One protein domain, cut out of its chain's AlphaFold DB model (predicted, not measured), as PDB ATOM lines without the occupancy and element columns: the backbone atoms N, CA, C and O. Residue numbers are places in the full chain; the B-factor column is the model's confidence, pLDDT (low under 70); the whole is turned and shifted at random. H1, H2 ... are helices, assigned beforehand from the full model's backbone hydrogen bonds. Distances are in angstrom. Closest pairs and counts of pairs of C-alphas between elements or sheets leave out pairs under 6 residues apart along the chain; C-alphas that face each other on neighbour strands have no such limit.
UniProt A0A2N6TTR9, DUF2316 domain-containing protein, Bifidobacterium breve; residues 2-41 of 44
ATOM      1  N   ILE A   2       7.215  20.071 -30.849       75.12
ATOM      2  CA  ILE A   2       7.794  21.309 -31.407       75.12
ATOM      3  C   ILE A   2       7.243  22.604 -30.781       75.12
ATOM      4  O   ILE A   2       7.984  23.557 -30.581       75.12
ATOM      5  N   HIS A   3       5.968  22.612 -30.380       72.31
ATOM      6  CA  HIS A   3       5.313  23.782 -29.784       72.31
ATOM      7  C   HIS A   3       6.010  24.270 -28.497       72.31
ATOM      8  O   HIS A   3       6.328  25.447 -28.374       72.31
ATOM      9  N   ALA A   4       6.329  23.356 -27.572       79.06
ATOM     10  CA  ALA A   4       7.023  23.693 -26.325       79.06
ATOM     11  C   ALA A   4       8.447  24.230 -26.564       79.06
ATOM     12  O   ALA A   4       8.893  25.145 -25.874       79.06
ATOM     13  N   TYR A   5       9.147  23.691 -27.568       79.88
ATOM     14  CA  TYR A   5      10.478  24.159 -27.958       79.88
ATOM     15  C   TYR A   5      10.439  25.594 -28.508       79.88
ATOM     16  O   TYR A   5      11.256  26.425 -28.114       79.88
ATOM     17  N   LEU A   6       9.459  25.903 -29.364       80.62
ATOM     18  CA  LEU A   6       9.278  27.244 -29.929       80.62
ATOM     19  C   LEU A   6       8.917  28.281 -28.856       80.62
ATOM     20  O   LEU A   6       9.510  29.357 -28.834       80.62
ATOM     21  N   LEU A   7       8.024  27.936 -27.922       82.56
ATOM     22  CA  LEU A   7       7.676  28.793 -26.782       82.56
ATOM     23  C   LEU A   7       8.898  29.116 -25.911       82.56
ATOM     24  O   LEU A   7       9.127  30.272 -25.563       82.56
ATOM     25  N   SER A   8       9.714  28.106 -25.598       83.00
ATOM     26  CA  SER A   8      10.940  28.293 -24.812       83.00
ATOM     27  C   SER A   8      11.956  29.192 -25.527       83.00
ATOM     28  O   SER A   8      12.570  30.049 -24.891       83.00
ATOM     29  N   LYS A   9      12.109  29.040 -26.849       85.06
ATOM     30  CA  LYS A   9      12.987  29.896 -27.657       85.06
ATOM     31  C   LYS A   9      12.503  31.343 -27.717       85.06
ATOM     32  O   LYS A   9      13.324  32.239 -27.537       85.06
ATOM     33  N   ALA A  10      11.206  31.570 -27.914       84.31
ATOM     34  CA  ALA A  10      10.639  32.914 -27.958       84.31
ATOM     35  C   ALA A  10      10.786  33.642 -26.613       84.31
ATOM     36  O   ALA A  10      11.262  34.776 -26.578       84.31
ATOM     37  N   ALA A  11      10.505  32.951 -25.502       84.00
ATOM     38  CA  ALA A  11      10.712  33.488 -24.158       84.00
ATOM     39  C   ALA A  11      12.183  33.864 -23.903       84.00
ATOM     40  O   ALA A  11      12.463  34.933 -23.366       84.00
ATOM     41  N   ALA A  12      13.133  33.028 -24.341       87.19
ATOM     42  CA  ALA A  12      14.565  33.310 -24.217       87.19
ATOM     43  C   ALA A  12      15.031  34.511 -25.061       87.19
ATOM     44  O   ALA A  12      16.047  35.124 -24.742       87.19
ATOM     45  N   GLN A  13      14.310  34.841 -26.133       89.00
ATOM     46  CA  GLN A  13      14.607  35.969 -27.020       89.00
ATOM     47  C   GLN A  13      13.791  37.228 -26.687       89.00
ATOM     48  O   GLN A  13      13.953  38.240 -27.362       89.00
ATOM     49  N   GLY A  14      12.927  37.185 -25.663       85.06
ATOM     50  CA  GLY A  14      12.038  38.298 -25.312       85.06
ATOM     51  C   GLY A  14      10.979  38.595 -26.378       85.06
ATOM     52  O   GLY A  14      10.466  39.708 -26.435       85.06
ATOM     53  N   VAL A  15      10.676  37.622 -27.237       81.25
ATOM     54  CA  VAL A  15       9.675  37.754 -28.296       81.25
ATOM     55  C   VAL A  15       8.325  37.321 -27.743       81.25
ATOM     56  O   VAL A  15       8.147  36.168 -27.346       81.25
ATOM     57  N   GLU A  16       7.360  38.236 -27.740       75.62
ATOM     58  CA  GLU A  16       5.972  37.910 -27.431       75.62
ATOM     59  C   GLU A  16       5.330  37.258 -28.661       75.62
ATOM     60  O   GLU A  16       5.136  37.891 -29.699       75.62
ATOM     61  N   LEU A  17       5.050  35.955 -28.570       71.75
ATOM     62  CA  LEU A  17       4.349  35.244 -29.633       71.75
ATOM     63  C   LEU A  17       2.884  35.655 -29.606       71.75
ATOM     64  O   LEU A  17       2.179  35.382 -28.636       71.75
ATOM     65  N   THR A  18       2.413  36.260 -30.690       69.00
ATOM     66  CA  THR A  18       0.987  36.507 -30.880       69.00
ATOM     67  C   THR A  18       0.272  35.156 -30.992       69.00
ATOM     68  O   THR A  18       0.588  34.374 -31.894       69.00
ATOM     69  N   PRO A  19      -0.669  34.828 -30.089       67.62
ATOM     70  CA  PRO A  19      -1.441  33.600 -30.204       67.62
ATOM     71  C   PRO A  19      -2.209  33.591 -31.528       67.62
ATOM     72  O   PRO A  19      -2.793  34.605 -31.899       67.62
ATOM     73  N   PHE A  20      -2.312  32.441 -32.198       58.22
ATOM     74  CA  PHE A  20      -3.181  32.311 -33.379       58.22
ATOM     75  C   PHE A  20      -4.645  32.681 -33.070       58.22
ATOM     76  O   PHE A  20      -5.363  33.167 -33.934       58.22
ATOM     77  N   THR A  21      -5.084  32.531 -31.816       57.56
ATOM     78  CA  THR A  21      -6.415  32.950 -31.340       57.56
ATOM     79  C   THR A  21      -6.569  34.464 -31.153       57.56
ATOM     80  O   THR A  21      -7.691  34.942 -30.975       57.56
ATOM     81  N   ALA A  22      -5.469  35.221 -31.174       61.91
ATOM     82  CA  ALA A  22      -5.476  36.681 -31.160       61.91
ATOM     83  C   ALA A  22      -5.632  37.277 -32.567       61.91
ATOM     84  O   ALA A  22      -5.833  38.484 -32.683       61.91
ATOM     85  N   LEU A  23      -5.596  36.445 -33.616       60.38
ATOM     86  CA  LEU A  23      -5.891  36.871 -34.979       60.38
ATOM     87  C   LEU A  23      -7.381  37.204 -35.089       60.38
ATOM     88  O   LEU A  23      -8.233  36.330 -35.239       60.38
ATOM     89  N   ARG A  24      -7.707  38.486 -34.953       62.38
ATOM     90  CA  ARG A  24      -9.041  39.047 -35.184       62.38
ATOM     91  C   ARG A  24      -8.927  40.207 -36.169       62.38
ATOM     92  O   ARG A  24      -7.971  40.969 -36.098       62.38
ATOM     93  N   GLY A  25      -9.903  40.368 -37.058       66.88
ATOM     94  CA  GLY A  25      -9.877  41.422 -38.079       66.88
ATOM     95  C   GLY A  25      -9.375  40.923 -39.433       66.88
ATOM     96  O   GLY A  25      -9.548  39.747 -39.748       66.88
ATOM     97  N   ASN A  26      -8.820  41.824 -40.244       66.56
ATOM     98  CA  ASN A  26      -8.438  41.530 -41.620       66.56
ATOM     99  C   ASN A  26      -7.119  40.722 -41.661       66.56
ATOM    100  O   ASN A  26      -6.106  41.207 -41.157       66.56
ATOM    101  N   PRO A  27      -7.093  39.514 -42.257       66.62
ATOM    102  CA  PRO A  27      -5.872  38.721 -42.432       66.62
ATOM    103  C   PRO A  27      -4.709  39.478 -43.098       66.62
ATOM    104  O   PRO A  27      -3.551  39.186 -42.810       66.62
ATOM    105  N   HIS A  28      -5.008  40.485 -43.926       65.44
ATOM    106  CA  HIS A  28      -4.009  41.335 -44.584       65.44
ATOM    107  C   HIS A  28      -3.218  42.247 -43.632       65.44
ATOM    108  O   HIS A  28      -2.179  42.775 -44.024       65.44
ATOM    109  N   ASP A  29      -3.672  42.429 -42.391       68.06
ATOM    110  CA  ASP A  29      -3.011  43.311 -41.421       68.06
ATOM    111  C   ASP A  29      -1.837  42.620 -40.697       68.06
ATOM    112  O   ASP A  29      -1.081  43.259 -39.958       68.06
ATOM    113  N   TYR A  30      -1.654  41.311 -40.897       70.31
ATOM    114  CA  TYR A  30      -0.606  40.536 -40.240       70.31
ATOM    115  C   TYR A  30       0.629  40.417 -41.133       70.31
ATOM    116  O   TYR A  30       0.635  39.685 -42.113       70.31
ATOM    117  N   TRP A  31       1.717  41.076 -40.731       63.41
ATOM    118  CA  TRP A  31       2.988  41.144 -41.474       63.41
ATOM    119  C   TRP A  31       3.628  39.785 -41.824       63.41
ATOM    120  O   TRP A  31       4.499  39.726 -42.685       63.41
ATOM    121  N   PHE A  32       3.245  38.712 -41.125       70.19
ATOM    122  CA  PHE A  32       3.762  37.357 -41.329       70.19
ATOM    123  C   PHE A  32       2.840  36.479 -42.187       70.19
ATOM    124  O   PHE A  32       3.212  35.348 -42.504       70.19
ATOM    125  N   LEU A  33       1.640  36.960 -42.524       67.25
ATOM    126  CA  LEU A  33       0.755  36.297 -43.468       67.25
ATOM    127  C   LEU A  33       1.034  36.854 -44.865       67.25
ATOM    128  O   LEU A  33       1.065  38.064 -45.076       67.25
ATOM    129  N   ASP A  34       1.257  35.961 -45.824       66.88
ATOM    130  CA  ASP A  34       1.351  36.340 -47.228       66.88
ATOM    131  C   ASP A  34      -0.066  36.658 -47.726       66.88
ATOM    132  O   ASP A  34      -0.901  35.763 -47.883       66.88
ATOM    133  N   GLY A  35      -0.351  37.949 -47.912       62.53
ATOM    134  CA  GLY A  35      -1.659  38.429 -48.357       62.53
ATOM    135  C   GLY A  35      -2.092  37.814 -49.687       62.53
ATOM    136  O   GLY A  35      -3.257  37.453 -49.832       62.53
ATOM    137  N   ASP A  36      -1.149  37.576 -50.605       62.50
ATOM    138  CA  ASP A  36      -1.450  36.941 -51.887       62.50
ATOM    139  C   ASP A  36      -1.798  35.455 -51.699       62.50
ATOM    140  O   ASP A  36      -2.541  34.875 -52.490       62.50
ATOM    141  N   PHE A  37      -1.242  34.798 -50.677       62.38
ATOM    142  CA  PHE A  37      -1.573  33.413 -50.334       62.38
ATOM    143  C   PHE A  37      -2.979  33.290 -49.725       62.38
ATOM    144  O   PHE A  37      -3.696  32.337 -50.026       62.38
ATOM    145  N   ILE A  38      -3.403  34.277 -48.931       64.81
ATOM    146  CA  ILE A  38      -4.756  34.337 -48.363       64.81
ATOM    147  C   ILE A  38      -5.803  34.628 -49.446       64.81
ATOM    148  O   ILE A  38      -6.810  33.925 -49.521       64.81
ATOM    149  N   ASP A  39      -5.552  35.611 -50.317       64.38
ATOM    150  CA  ASP A  39      -6.477  36.014 -51.390       64.38
ATOM    151  C   ASP A  39      -6.747  34.901 -52.408       64.38
ATOM    152  O   ASP A  39      -7.795  34.866 -53.058       64.38
ATOM    153  N   ARG A  40      -5.813  33.955 -52.533       68.00
ATOM    154  CA  ARG A  40      -5.970  32.760 -53.370       68.00
ATOM    155  C   ARG A  40      -6.954  31.733 -52.795       68.00
ATOM    156  O   ARG A  40      -7.264  30.767 -53.490       68.00
ATOM    157  N   GLY A  41      -7.484  31.946 -51.587       55.59
ATOM    158  CA  GLY A  41      -8.510  31.092 -50.984       55.59
ATOM    159  C   GLY A  41      -7.989  29.736 -50.505       55.59
ATOM    160  O   GLY A  41      -8.770  28.798 -50.381       55.59
TER     161      GLY A  41
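This is residues 2 to 41 of the 44 residues of the protein "DUF2316 domain-containing protein" of Bifidobacterium breve (UniProt A0A2N6TTR9). Two separate helices, H1 and the much shorter H2, stand at the two ends of an elongated shape, joined by a long winding link, residues 13 to 34, with no packing between them. The printed part has 40 residues with two named helices, H1 then H2, and no named strand. Its class is all helix, though the helices hold 16 of the 40 residues. It is loose, with a radius of gyration of the C-alphas of 12.8 A, and spans 34 by 18 by 16 A.

H1, residues 2 to 12, and H2, residues 35 to 39, are apart. Residues 8 to 14, of which 8 to 12 belong to H1, stand free, as do residues 18 to 26 and 29 to 34. In H1 and H2 every O i to N i+4 pair is within hydrogen-bond range.

H1 begins with C-alpha 2 at (7.794, 21.309, -31.407) and is 15.5 A long from first to last C-alpha. H2, 6.2 A long, ends with C-alpha 39 at (-6.477, 36.014, -51.390).

The C-alphas of Ala 12 and Arg 40, the two farthest apart, are 35.7 A apart. The printed part has no cut. The link from H1 to H2, 22 residues, is long. Mean pLDDT of the printed part is 71.1; residues 18 to 29, 31 and 33 to 41 are under 70.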